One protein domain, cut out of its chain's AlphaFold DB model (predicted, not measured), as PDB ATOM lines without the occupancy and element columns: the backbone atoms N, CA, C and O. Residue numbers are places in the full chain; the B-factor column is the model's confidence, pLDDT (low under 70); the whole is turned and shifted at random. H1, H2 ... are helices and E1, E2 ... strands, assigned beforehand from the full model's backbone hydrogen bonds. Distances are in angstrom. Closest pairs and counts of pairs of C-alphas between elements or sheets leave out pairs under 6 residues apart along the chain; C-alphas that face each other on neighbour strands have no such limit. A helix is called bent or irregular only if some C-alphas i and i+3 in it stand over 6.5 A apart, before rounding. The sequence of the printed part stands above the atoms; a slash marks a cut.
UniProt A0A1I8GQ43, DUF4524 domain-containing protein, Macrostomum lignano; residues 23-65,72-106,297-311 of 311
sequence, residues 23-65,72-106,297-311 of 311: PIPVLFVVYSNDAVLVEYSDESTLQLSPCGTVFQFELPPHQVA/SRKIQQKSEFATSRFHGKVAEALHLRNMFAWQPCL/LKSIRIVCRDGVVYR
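AT A GLANCE: This is residues 23 to 65, 72 to 106 and 297 to 311 of the 311 residues of the protein "DUF4524 domain-containing protein" of Macrostomum lignano (UniProt A0A1I8GQ43). A twisted sheet of seven antiparallel strands makes a wall, and one long helix, H2, packs slantwise over one face of it, chiefly over E1, E2, E3 and E4. The other face is bare of named helices, and the short helix H1 lies off the sheet, beyond the end of E4. The printed part has 93 residues with two named helices and seven named strands, in the order E1 E2 E3 E4 H1 E5 H2 E6 E7; across the sheet the order is E5 E4 E3 E2 E1 E6 E7. The class is mixed, helices and strands, and the whole is compact, with a radius of gyration of the C-alphas of 12.7 A and spans of 39 by 31 by 25 A.

IN THESE COORDINATES: E1, residues 25 to 31, is 17.0 A long and begins at C-alpha 25 (222.655, 273.409, 187.069). E2 is residues 36 to 40, E3 residues 45 to 48, E4 residues 54 to 58 and E5 residues 74 to 78. E6, residues 299 to 305, is 18.8 A long; E7, residues 308 to 310, ends at C-alpha 310 (229.483, 281.754, 180.289). H2, residues 84 to 100, is 25.5 A long and begins at C-alpha 84 (210.516, 272.671, 199.157). It is irregular: C-alphas 85 and 88 are 7.5 A apart. H1 is residues 61 to 64.

HOW THE PARTS SIT: E1 to E4 form a meander, each strand the antiparallel neighbour of the one before. N 37 and O 29 of the hairpin E1 and E2 are 2.9 A apart, within hydrogen-bond range, as are N 38 and O 46 of the hairpin E2 and E3, at 2.8 A, and N 47 and O 56 of the hairpin E3 and E4, at 2.8 A. Edge strand E5 is antiparallel to E4, with N 57 and O 75 at 2.8 A. E6 is the antiparallel neighbour of E1, on the other side of E1 from E2, with N 28 and O 302 within hydrogen-bond range at 2.8 A. E6 is staggered, pairing with E1 over residues 299 to 303 and with edge strand E7 over 303 to 305; N 303 and O 310 of the hairpin E6 and E7 are 2.8 A apart. H2 is on the sheet at a height of 8.0 A, over E3, E2, E1 and only just E4, on which 3 of its C-alphas fall. On the local plane it runs slantwise to the strands, at 45 degrees to E1. The closest C-alphas of H2 and E2 are those of Arg 97 and Val 36, 6.4 A apart. H1 is not on the sheet, and H1 and H2 are apart. In H2, 11 of 13 O i to N i+4 pairs are within hydrogen-bond range; H1 is too short for such a pair.

THE WHOLE: The two C-alphas farthest apart are those of Ala 65 and Trp 102, at 40.1 A. Residues 66 to 71 are not printed, with 12.2 A between C-alphas 65 and 72; residues 107 to 296 are not printed, with 24.0 A between C-alphas 106 and 297. Of the links that are printed whole, none is long. Mean pLDDT of the printed part is 82.5; residues 62 to 65, 72, 297 and 304 to 311 are under 70.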
ATOM      1  N   PRO A  23     221.513 268.008 192.621       84.75
ATOM      2  CA  PRO A  23     221.954 268.138 191.246       84.75
ATOM      3  C   PRO A  23     222.168 269.616 190.922       84.75
ATOM      4  O   PRO A  23     221.321 270.464 191.221       84.75
ATOM      5  N   ILE A  24     223.320 269.917 190.330       88.94
ATOM      6  CA  ILE A  24     223.780 271.286 190.084       88.94
ATOM      7  C   ILE A  24     223.368 271.686 188.661       88.94
ATOM      8  O   ILE A  24     223.458 270.848 187.759       88.94
ATOM      9  N   PRO A  25     222.916 272.930 188.422       89.50
ATOM     10  CA  PRO A  25     222.655 273.409 187.069       89.50
ATOM     11  C   PRO A  25     223.920 273.373 186.197       89.50
ATOM     12  O   PRO A  25     224.967 273.882 186.598       89.50
ATOM     13  N   VAL A  26     223.816 272.814 184.991       89.56
ATOM     14  CA  VAL A  26     224.911 272.762 183.999       89.56
ATOM     15  C   VAL A  26     224.648 273.662 182.791       89.56
ATOM     16  O   VAL A  26     225.584 274.193 182.188       89.56
ATOM     17  N   LEU A  27     223.376 273.885 182.455       87.56
ATOM     18  CA  LEU A  27     222.962 274.735 181.345       87.56
ATOM     19  C   LEU A  27     221.680 275.481 181.696       87.56
ATOM     20  O   LEU A  27     220.713 274.889 182.168       87.56
ATOM     21  N   PHE A  28     221.655 276.765 181.365       89.75
ATOM     22  CA  PHE A  28     220.455 277.579 181.310       89.75
ATOM     23  C   PHE A  28     220.240 278.065 179.881       89.75
ATOM     24  O   PHE A  28     221.165 278.521 179.211       89.75
ATOM     25  N   VAL A  29     219.005 277.998 179.406       86.81
ATOM     26  CA  VAL A  29     218.605 278.537 178.108       86.81
ATOM     27  C   VAL A  29     217.417 279.450 178.333       86.81
ATOM     28  O   VAL A  29     216.372 278.991 178.783       86.81
ATOM     29  N   VAL A  30     217.577 280.734 178.019       85.88
ATOM     30  CA  VAL A  30     216.478 281.706 177.998       85.88
ATOM     31  C   VAL A  30     216.078 281.923 176.547       85.88
ATOM     32  O   VAL A  30     216.887 282.360 175.731       85.88
ATOM     33  N   TYR A  31     214.845 281.583 176.204       83.06
ATOM     34  CA  TYR A  31     214.312 281.747 174.855       83.06
ATOM     35  C   TYR A  31     213.801 283.175 174.644       83.06
ATOM     36  O   TYR A  31     213.472 283.878 175.596       83.06
ATOM     37  N   SER A  32     213.674 283.599 173.388       80.06
ATOM     38  CA  SER A  32     213.206 284.940 173.010       80.06
ATOM     39  C   SER A  32     211.760 285.235 173.399       80.06
ATOM     40  O   SER A  32     211.312 286.367 173.289       80.06
ATOM     41  N   ASN A  33     211.013 284.214 173.811       79.75
ATOM     42  CA  ASN A  33     209.681 284.349 174.384       79.75
ATOM     43  C   ASN A  33     209.702 284.319 175.924       79.75
ATOM     44  O   ASN A  33     208.675 284.025 176.526       79.75
ATOM     45  N   ASP A  34     210.852 284.543 176.560       83.88
ATOM     46  CA  ASP A  34     211.074 284.525 178.011       83.88
ATOM     47  C   ASP A  34     210.879 283.160 178.701       83.88
ATOM     48  O   ASP A  34     210.889 283.082 179.934       83.88
ATOM     49  N   ALA A  35     210.694 282.067 177.949       85.12
ATOM     50  CA  ALA A  35     210.729 280.727 178.528       85.12
ATOM     51  C   ALA A  35     212.153 280.395 178.991       85.12
ATOM     52  O   ALA A  35     213.130 280.830 178.377       85.12
ATOM     53  N   VAL A  36     212.279 279.583 180.040       89.19
ATOM     54  CA  VAL A  36     213.587 279.123 180.529       89.19
ATOM     55  C   VAL A  36     213.632 277.608 180.559       89.19
ATOM     56  O   VAL A  36     212.693 276.970 181.025       89.19
ATOM     57  N   LEU A  37     214.737 277.040 180.094       91.06
ATOM     58  CA  LEU A  37     215.114 275.650 180.317       91.06
ATOM     59  C   LEU A  37     216.371 275.619 181.186       91.06
ATOM     60  O   LEU A  37     217.323 276.352 180.931       91.06
ATOM     61  N   VAL A  38     216.370 274.741 182.179       91.94
ATOM     62  CA  VAL A  38     217.517 274.412 183.016       91.94
ATOM     63  C   VAL A  38     217.799 272.930 182.862       91.94
ATOM     64  O   VAL A  38     216.896 272.115 183.061       91.94
ATOM     65  N   GLU A  39     219.035 272.585 182.530       91.31
ATOM     66  CA  GLU A  39     219.534 271.214 182.587       91.31
ATOM     67  C   GLU A  39     220.439 271.074 183.804       91.31
ATOM     68  O   GLU A  39     221.266 271.948 184.089       91.31
ATOM     69  N   TYR A  40     220.273 269.974 184.526       91.06
ATOM     70  CA  TYR A  40     221.045 269.662 185.718       91.06
ATOM     71  C   TYR A  40     222.044 268.533 185.454       91.06
ATOM     72  O   TYR A  40     221.929 267.778 184.489       91.06
ATOM     73  N   SER A  41     223.026 268.395 186.343       89.69
ATOM     74  CA  SER A  41     224.083 267.379 186.265       89.69
ATOM     75  C   SER A  41     223.578 265.934 186.303       89.69
ATOM     76  O   SER A  41     224.300 265.030 185.901       89.69
ATOM     77  N   ASP A  42     222.365 265.708 186.812       88.56
ATOM     78  CA  ASP A  42     221.690 264.407 186.835       88.56
ATOM     79  C   ASP A  42     220.816 264.166 185.592       88.56
ATOM     80  O   ASP A  42     220.017 263.235 185.583       88.56
ATOM     81  N   GLU A  43     220.927 265.013 184.563       86.88
ATOM     82  CA  GLU A  43     220.103 264.994 183.347       86.88
ATOM     83  C   GLU A  43     218.609 265.275 183.588       86.88
ATOM     84  O   GLU A  43     217.790 265.151 182.670       86.88
ATOM     85  N   SER A  44     218.225 265.677 184.804       89.69
ATOM     86  CA  SER A  44     216.901 266.250 185.028       89.69
ATOM     87  C   SER A  44     216.801 267.613 184.353       89.69
ATOM     88  O   SER A  44     217.799 268.309 184.134       89.69
ATOM     89  N   THR A  45     215.576 268.009 184.014       91.06
ATOM     90  CA  THR A  45     215.336 269.318 183.403       91.06
ATOM     91  C   THR A  45     214.214 270.059 184.103       91.06
ATOM     92  O   THR A  45     213.204 269.471 184.492       91.06
ATOM     93  N   LEU A  46     214.385 271.370 184.254       92.81
ATOM     94  CA  LEU A  46     213.335 272.282 184.687       92.81
ATOM     95  C   LEU A  46     213.009 273.232 183.549       92.81
ATOM     96  O   LEU A  46     213.888 273.874 182.990       92.81
ATOM     97  N   GLN A  47     211.730 273.359 183.238       91.19
ATOM     98  CA  GLN A  47     211.225 274.313 182.269       91.19
ATOM     99  C   GLN A  47     210.302 275.298 182.966       91.19
ATOM    100  O   GLN A  47     209.382 274.899 183.677       91.19
ATOM    101  N   LEU A  48     210.540 276.583 182.756       89.75
ATOM    102  CA  LEU A  48     209.735 277.676 183.269       89.75
ATOM    103  C   LEU A  48     209.010 278.343 182.103       89.75
ATOM    104  O   LEU A  48     209.610 278.628 181.064       89.75
ATOM    105  N   SER A  49     207.718 278.607 182.272       87.12
ATOM    106  CA  SER A  49     206.937 279.262 181.227       87.12
ATOM    107  C   SER A  49     207.388 280.698 180.951       87.12
ATOM    108  O   SER A  49     207.916 281.354 181.853       87.12
ATOM    109  N   PRO A  50     207.082 281.228 179.752       84.62
ATOM    110  CA  PRO A  50     207.232 282.638 179.405       84.62
ATOM    111  C   PRO A  50     206.789 283.614 180.484       84.62
ATOM    112  O   PRO A  50     207.468 284.599 180.721       84.62
ATOM    113  N   CYS A  51     205.679 283.359 181.183       83.50
ATOM    114  CA  CYS A  51     205.207 284.236 182.259       83.50
ATOM    115  C   CYS A  51     205.828 283.965 183.635       83.50
ATOM    116  O   CYS A  51     205.504 284.674 184.583       83.50
ATOM    117  N   GLY A  52     206.637 282.918 183.798       86.94
ATOM    118  CA  GLY A  52     207.249 282.532 185.071       86.94
ATOM    119  C   GLY A  52     206.303 281.893 186.097       86.94
ATOM    120  O   GLY A  52     206.758 281.472 187.158       86.94
ATOM    121  N   THR A  53     204.996 281.800 185.825       86.19
ATOM    122  CA  THR A  53     203.995 281.413 186.847       86.19
ATOM    123  C   THR A  53     203.788 279.911 187.008       86.19
ATOM    124  O   THR A  53     203.131 279.480 187.956       86.19
ATOM    125  N   VAL A  54     204.337 279.102 186.109       87.75
ATOM    126  CA  VAL A  54     204.223 277.642 186.139       87.75
ATOM    127  C   VAL A  54     205.520 277.049 185.604       87.75
ATOM    128  O   VAL A  54     206.109 277.585 184.660       87.75
ATOM    129  N   PHE A  55     205.924 275.930 186.191       89.62
ATOM    130  CA  PHE A  55     207.089 275.166 185.785       89.62
ATOM    131  C   PHE A  55     206.727 273.702 185.525       89.62
ATOM    132  O   PHE A  55     205.720 273.187 186.024       89.62
ATOM    133  N   GLN A  56     207.578 273.038 184.753       89.81
ATOM    134  CA  GLN A  56     207.581 271.602 184.535       89.81
ATOM    135  C   GLN A  56     208.958 271.054 184.902       89.81
ATOM    136  O   GLN A  56     209.971 271.611 184.495       89.81
ATOM    137  N   PHE A  57     208.999 269.969 185.661       90.00
ATOM    138  CA  PHE A  57     210.223 269.265 186.010       90.00
ATOM    139  C   PHE A  57     210.174 267.851 185.441       90.00
ATOM    140  O   PHE A  57     209.217 267.116 185.704       90.00
ATOM    141  N   GLU A  58     211.184 267.470 184.670       89.12
ATOM    142  CA  GLU A  58     211.336 266.118 184.137       89.12
ATOM    143  C   GLU A  58     212.440 265.380 184.888       89.12
ATOM    144  O   GLU A  58     213.549 265.889 185.051       89.12
ATOM    145  N   LEU A  59     212.120 264.170 185.347       84.69
ATOM    146  CA  LEU A  59     213.051 263.320 186.087       84.69
ATOM    147  C   LEU A  59     214.187 262.789 185.185       84.69
ATOM    148  O   LEU A  59     213.964 262.598 183.979       84.69
ATOM    149  N   PRO A  60     215.363 262.476 185.772       82.00
ATOM    150  CA  PRO A  60     216.471 261.819 185.082       82.00
ATOM    151  C   PRO A  60     216.033 260.544 184.352       82.00
ATOM    152  O   PRO A  60     215.270 259.764 184.933       82.00
ATOM    153  N   PRO A  61     216.555 260.247 183.146       70.62
ATOM    154  CA  PRO A  61     216.208 259.035 182.396       70.62
ATOM    155  C   PRO A  61     216.397 257.742 183.204       70.62
ATOM    156  O   PRO A  61     215.587 256.823 183.113       70.62
ATOM    157  N   HIS A  62     217.426 257.687 184.052       67.00
ATOM    158  CA  HIS A  62     217.755 256.510 184.860       67.00
ATOM    159  C   HIS A  62     216.779 256.249 186.019       67.00
ATOM    160  O   HIS A  62     216.626 255.104 186.436       67.00
ATOM    161  N   GLN A  63     216.071 257.273 186.510       64.62
ATOM    162  CA  GLN A  63     215.033 257.110 187.541       64.62
ATOM    163  C   GLN A  63     213.695 256.629 186.956       64.62
ATOM    164  O   GLN A  63     212.837 256.148 187.692       64.62
ATOM    165  N   VAL A  64     213.523 256.714 185.633       56.16
ATOM    166  CA  VAL A  64     212.310 256.272 184.928       56.16
ATOM    167  C   VAL A  64     212.210 254.746 184.885       56.16
ATOM    168  O   VAL A  64     211.109 254.212 184.939       56.16
ATOM    169  N   ALA A  65     213.339 254.029 184.869       53.84
ATOM    170  CA  ALA A  65     213.360 252.563 184.844       53.84
ATOM    171  C   ALA A  65     212.797 251.904 186.122       53.84
ATOM    172  O   ALA A  65     212.521 250.708 186.117       53.84
ATOM    173  N   SER A  72     203.874 259.507 185.411       58.09
ATOM    174  CA  SER A  72     204.247 260.656 184.572       58.09
ATOM    175  C   SER A  72     205.694 261.060 184.870       58.09
ATOM    176  O   SER A  72     206.009 261.487 185.979       58.09
ATOM    177  N   ARG A  73     206.565 260.989 183.851       72.94
ATOM    178  CA  ARG A  73     207.963 261.476 183.869       72.94
ATOM    179  C   ARG A  73     208.079 262.956 184.268       72.94
ATOM    180  O   ARG A  73     209.169 263.435 184.578       72.94
ATOM    181  N   LYS A  74     206.958 263.677 184.213       78.06
ATOM    182  CA  LYS A  74     206.872 265.129 184.272       78.06
ATOM    183  C   LYS A  74     205.979 265.553 185.428       78.06
ATOM    184  O   LYS A  74     204.843 265.089 185.553       78.06
ATOM    185  N   ILE A  75     206.489 266.466 186.240       84.38
ATOM    186  CA  ILE A  75     205.743 267.162 187.285       84.38
ATOM    187  C   ILE A  75     205.475 268.565 186.768       84.38
ATOM    188  O   ILE A  75     206.417 269.270 186.430       84.38
ATOM    189  N   GLN A  76     204.214 268.985 186.732       87.00
ATOM    190  CA  GLN A  76     203.838 270.344 186.353       87.00
ATOM    191  C   GLN A  76     203.121 271.018 187.518       87.00
ATOM    192  O   GLN A  76     202.164 270.471 188.070       87.00
ATOM    193  N   GLN A  77     203.592 272.198 187.915       86.75
ATOM    194  CA  GLN A  77     203.063 272.930 189.064       86.75
ATOM    195  C   GLN A  77     203.147 274.438 188.837       86.75
ATOM    196  O   GLN A  77     204.026 274.945 188.144       86.75
ATOM    197  N   LYS A  78     202.241 275.181 189.470       88.00
ATOM    198  CA  LYS A  78     202.363 276.639 189.579       88.00
ATOM    199  C   LYS A  78     203.612 276.987 190.392       88.00
ATOM    200  O   LYS A  78     203.770 276.487 191.502       88.00
ATOM    201  N   SER A  79     204.442 277.884 189.868       89.75
ATOM    202  CA  SER A  79     205.704 278.318 190.478       89.75
ATOM    203  C   SER A  79     205.502 278.881 191.883       89.75
ATOM    204  O   SER A  79     206.271 278.573 192.784       89.75
ATOM    205  N   GLU A  80     204.422 279.638 192.101       87.44
ATOM    206  CA  GLU A  80     204.081 280.198 193.418       87.44
ATOM    207  C   GLU A  80     203.901 279.124 194.506       87.44
ATOM    208  O   GLU A  80     204.144 279.404 195.680       87.44
ATOM    209  N   PHE A  81     203.523 277.903 194.111       87.75
ATOM    210  CA  PHE A  81     203.280 276.756 194.988       87.75
ATOM    211  C   PHE A  81     204.354 275.668 194.850       87.75
ATOM    212  O   PHE A  81     204.101 274.510 195.189       87.75
ATOM    213  N   ALA A  82     205.541 276.017 194.340       87.81
ATOM    214  CA  ALA A  82     206.664 275.093 194.279       87.81
ATOM    215  C   ALA A  82     206.943 274.510 195.674       87.81
ATOM    216  O   ALA A  82     207.095 275.240 196.657       87.81
ATOM    217  N   THR A  83     206.993 273.181 195.763       87.06
ATOM    218  CA  THR A  83     207.312 272.493 197.018       87.06
ATOM    219  C   THR A  83     208.768 272.744 197.409       87.06
ATOM    220  O   THR A  83     209.580 273.136 196.572       87.06
ATOM    221  N   SER A  84     209.140 272.475 198.664       84.12
ATOM    222  CA  SER A  84     210.516 272.671 199.157       84.12
ATOM    223  C   SER A  84     211.585 272.017 198.271       84.12
ATOM    224  O   SER A  84     212.651 272.590 198.088       84.12
ATOM    225  N   ARG A  85     211.271 270.871 197.650       85.81
ATOM    226  CA  ARG A  85     212.147 270.158 196.703       85.81
ATOM    227  C   ARG A  85     212.463 270.950 195.425       85.81
ATOM    228  O   ARG A  85     213.530 270.765 194.839       85.81
ATOM    229  N   PHE A  86     211.530 271.776 194.954       89.06
ATOM    230  CA  PHE A  86     211.654 272.526 193.697       89.06
ATOM    231  C   PHE A  86     211.835 274.026 193.912       89.06
ATOM    232  O   PHE A  86     212.195 274.726 192.974       89.06
ATOM    233  N   HIS A  87     211.612 274.523 195.129       89.94
ATOM    234  CA  HIS A  87     211.600 275.950 195.443       89.94
ATOM    235  C   HIS A  87     212.878 276.665 194.990       89.94
ATOM    236  O   HIS A  87     212.791 277.588 194.185       89.94
ATOM    237  N   GLY A  88     214.055 276.180 195.405       90.44
ATOM    238  CA  GLY A  88     215.339 276.778 195.013       90.44
ATOM    239  C   GLY A  88     215.568 276.756 193.498       90.44
ATOM    240  O   GLY A  88     215.933 277.770 192.912       90.44
ATOM    241  N   LYS A  89     215.241 275.631 192.849       91.88
ATOM    242  CA  LYS A  89     215.364 275.447 191.395       91.88
ATOM    243  C   LYS A  89     214.483 276.429 190.610       91.88
ATOM    244  O   LYS A  89     214.929 277.048 189.649       91.88
ATOM    245  N   VAL A  90     213.230 276.594 191.036       92.38
ATOM    246  CA  VAL A  90     212.277 277.520 190.410       92.38
ATOM    247  C   VAL A  90     212.671 278.973 190.686       92.38
ATOM    248  O   VAL A  90     212.568 279.802 189.786       92.38
ATOM    249  N   ALA A  91     213.138 279.290 191.896       91.00
ATOM    250  CA  ALA A  91     213.593 280.632 192.253       91.00
ATOM    251  C   ALA A  91     214.808 281.068 191.417       91.00
ATOM    252  O   ALA A  91     214.826 282.187 190.905       91.00
ATOM    253  N   GLU A  92     215.782 280.180 191.220       90.62
ATOM    254  CA  GLU A  92     216.956 280.430 190.379       90.62
ATOM    255  C   GLU A  92     216.576 280.615 188.902       90.62
ATOM    256  O   GLU A  92     216.963 281.606 188.279       90.62
ATOM    257  N   ALA A  93     215.738 279.725 188.359       91.12
ATOM    258  CA  ALA A  93     215.234 279.852 186.991       91.12
ATOM    259  C   ALA A  93     214.456 281.164 186.783       91.12
ATOM    260  O   ALA A  93     214.602 281.824 185.755       91.12
ATOM    261  N   LEU A  94     213.657 281.576 187.774       90.94
ATOM    262  CA  LEU A  94     212.915 282.835 187.750       90.94
ATOM    263  C   LEU A  94     213.840 284.054 187.839       90.94
ATOM    264  O   LEU A  94     213.596 285.052 187.162       90.94
ATOM    265  N   HIS A  95     214.895 283.986 188.654       88.69
ATOM    266  CA  HIS A  95     215.902 285.041 188.745       88.69
ATOM    267  C   HIS A  95     216.587 285.253 187.393       88.69
ATOM    268  O   HIS A  95     216.605 286.375 186.889       88.69
ATOM    269  N   LEU A  96     217.060 284.173 186.767       86.75
ATOM    270  CA  LEU A  96     217.668 284.223 185.439       86.75
ATOM    271  C   LEU A  96     216.690 284.726 184.386       86.75
ATOM    272  O   LEU A  96     217.037 285.633 183.637       86.75
ATOM    273  N   ARG A  97     215.447 284.229 184.381       88.50
ATOM    274  CA  ARG A  97     214.388 284.768 183.519       88.50
ATOM    275  C   ARG A  97     214.295 286.284 183.671       88.50
ATOM    276  O   ARG A  97     214.363 286.999 182.684       88.50
ATOM    277  N   ASN A  98     214.157 286.786 184.896       88.69
ATOM    278  CA  ASN A  98     213.982 288.217 185.154       88.69
ATOM    279  C   ASN A  98     215.202 289.064 184.761       88.69
ATOM    280  O   ASN A  98     215.029 290.252 184.505       88.69
ATOM    281  N   MET A  99     216.398 288.471 184.679       86.06
ATOM    282  CA  MET A  99     217.590 289.161 184.184       86.06
ATOM    283  C   MET A  99     217.597 289.400 182.679       86.06
ATOM    284  O   MET A  99     218.335 290.278 182.240       86.06
ATOM    285  N   PHE A 100     216.818 288.659 181.893       82.44
ATOM    286  CA  PHE A 100     216.844 288.758 180.427       82.44
ATOM    287  C   PHE A 100     215.465 289.003 179.801       82.44
ATOM    288  O   PHE A 100     215.391 289.428 178.654       82.44
ATOM    289  N   ALA A 101     214.386 288.769 180.548       78.75
ATOM    290  CA  ALA A 101     213.021 288.959 180.085       78.75
ATOM    291  C   ALA A 101     212.640 290.438 179.998       78.75
ATOM    292  O   ALA A 101     213.016 291.247 180.851       78.75
ATOM    293  N   TRP A 102     211.798 290.779 179.022       73.56
ATOM    294  CA  TRP A 102     211.278 292.142 178.866       73.56
ATOM    295  C   TRP A 102     210.429 292.588 180.056       73.56
ATOM    296  O   TRP A 102     210.467 293.752 180.456       73.56
ATOM    297  N   GLN A 103     209.659 291.657 180.620       79.31
ATOM    298  CA  GLN A 103     208.828 291.899 181.792       79.31
ATOM    299  C   GLN A 103     209.220 290.954 182.933       79.31
ATOM    300  O   GLN A 103     209.151 289.721 182.787       79.31
ATOM    301  N   PRO A 104     209.581 291.499 184.107       85.12
ATOM    302  CA  PRO A 104     209.906 290.668 185.250       85.12
ATOM    303  C   PRO A 104     208.647 289.995 185.796       85.12
ATOM    304  O   PRO A 104     207.575 290.593 185.881       85.12
ATOM    305  N   CYS A 105     208.772 288.740 186.202       86.69
ATOM    306  CA  CYS A 105     207.723 288.020 186.905       86.69
ATOM    307  C   CYS A 105     207.966 288.126 188.413       86.69
ATOM    308  O   CYS A 105     209.007 287.706 188.925       86.69
ATOM    309  N   LEU A 106     207.005 288.729 189.118       86.00
ATOM    310  CA  LEU A 106     207.089 289.004 190.550       86.00
ATOM    311  C   LEU A 106     206.305 287.958 191.344       86.00
ATOM    312  O   LEU A 106     205.087 288.070 191.501       86.00
ATOM    313  N   LEU A 297     212.938 280.310 167.516       60.94
ATOM    314  CA  LEU A 297     213.150 281.126 168.715       60.94
ATOM    315  C   LEU A 297     214.644 281.405 168.904       60.94
ATOM    316  O   LEU A 297     215.443 280.491 169.129       60.94
ATOM    317  N   LYS A 298     215.024 282.688 168.867       71.81
ATOM    318  CA  LYS A 298     216.346 283.117 169.343       71.81
ATOM    319  C   LYS A 298     216.482 282.700 170.810       71.81
ATOM    320  O   LYS A 298     215.500 282.680 171.548       71.81
ATOM    321  N   SER A 299     217.681 282.342 171.249       76.56
ATOM    322  CA  SER A 299     217.916 281.981 172.648       76.56
ATOM    323  C   SER A 299     219.258 282.500 173.130       76.56
ATOM    324  O   SER A 299     220.218 282.588 172.367       76.56
ATOM    325  N   ILE A 300     219.307 282.829 174.414       77.19
ATOM    326  CA  ILE A 300     220.527 283.112 175.154       77.19
ATOM    327  C   ILE A 300     220.878 281.830 175.901       77.19
ATOM    328  O   ILE A 300     220.073 281.315 176.680       77.19
ATOM    329  N   ARG A 301     222.075 281.301 175.647       80.62
ATOM    330  CA  ARG A 301     222.593 280.128 176.349       80.62
ATOM    331  C   ARG A 301     223.561 280.592 177.410       80.62
ATOM    332  O   ARG A 301     224.471 281.354 177.122       80.62
ATOM    333  N   ILE A 302     223.347 280.128 178.625       79.25
ATOM    334  CA  ILE A 302     224.189 280.425 179.765       79.25
ATOM    335  C   ILE A 302     224.727 279.094 180.275       79.25
ATOM    336  O   ILE A 302     223.972 278.257 180.768       79.25
ATOM    337  N   VAL A 303     226.023 278.865 180.096       79.62
ATOM    338  CA  VAL A 303     226.680 277.612 180.481       79.62
ATOM    339  C   VAL A 303     227.333 277.801 181.838       79.62
ATOM    340  O   VAL A 303     228.146 278.709 182.009       79.62
ATOM    341  N   CYS A 304     227.015 276.926 182.786       69.06
ATOM    342  CA  CYS A 304     227.650 276.905 184.097       69.06
ATOM    343  C   CYS A 304     228.671 275.771 184.123       69.06
ATOM    344  O   CYS A 304     228.309 274.596 184.088       69.06
ATOM    345  N   ARG A 305     229.961 276.111 184.181       67.50
ATOM    346  CA  ARG A 305     231.043 275.124 184.267       67.50
ATOM    347  C   ARG A 305     231.996 275.489 185.391       67.50
ATOM    348  O   ARG A 305     232.549 276.583 185.391       67.50
ATOM    349  N   ASP A 306     232.182 274.566 186.331       65.38
ATOM    350  CA  ASP A 306     233.105 274.717 187.464       65.38
ATOM    351  C   ASP A 306     232.864 276.011 188.277       65.38
ATOM    352  O   ASP A 306     233.794 276.658 188.750       65.38
ATOM    353  N   GLY A 307     231.595 276.424 188.401       56.12
ATOM    354  CA  GLY A 307     231.191 277.666 189.076       56.12
ATOM    355  C   GLY A 307     231.361 278.946 188.244       56.12
ATOM    356  O   GLY A 307     231.061 280.033 188.733       56.12
ATOM    357  N   VAL A 308     231.810 278.836 186.991       54.28
ATOM    358  CA  VAL A 308     231.948 279.954 186.050       54.28
ATOM    359  C   VAL A 308     230.757 279.979 185.093       54.28
ATOM    360  O   VAL A 308     230.397 278.958 184.508       54.28
ATOM    361  N   VAL A 309     230.159 281.161 184.935       62.38
ATOM    362  CA  VAL A 309     228.995 281.406 184.078       62.38
ATOM    363  C   VAL A 309     229.462 282.008 182.755       62.38
ATOM    364  O   VAL A 309     230.035 283.096 182.733       62.38
ATOM    365  N   TYR A 310     229.210 281.306 181.655       64.75
ATOM    366  CA  TYR A 310     229.483 281.754 180.289       64.75
ATOM    367  C   TYR A 310     228.173 282.128 179.609       64.75
ATOM    368  O   TYR A 310     227.171 281.458 179.835       64.75
ATOM    369  N   ARG A 311     228.196 283.158 178.768       67.56
ATOM    370  CA  ARG A 311     227.076 283.597 177.934       67.56
ATOM    371  C   ARG A 311     227.484 283.567 176.467       67.56
ATOM    372  O   ARG A 311     228.658 283.907 176.201       67.56
TER     373      ARG A 311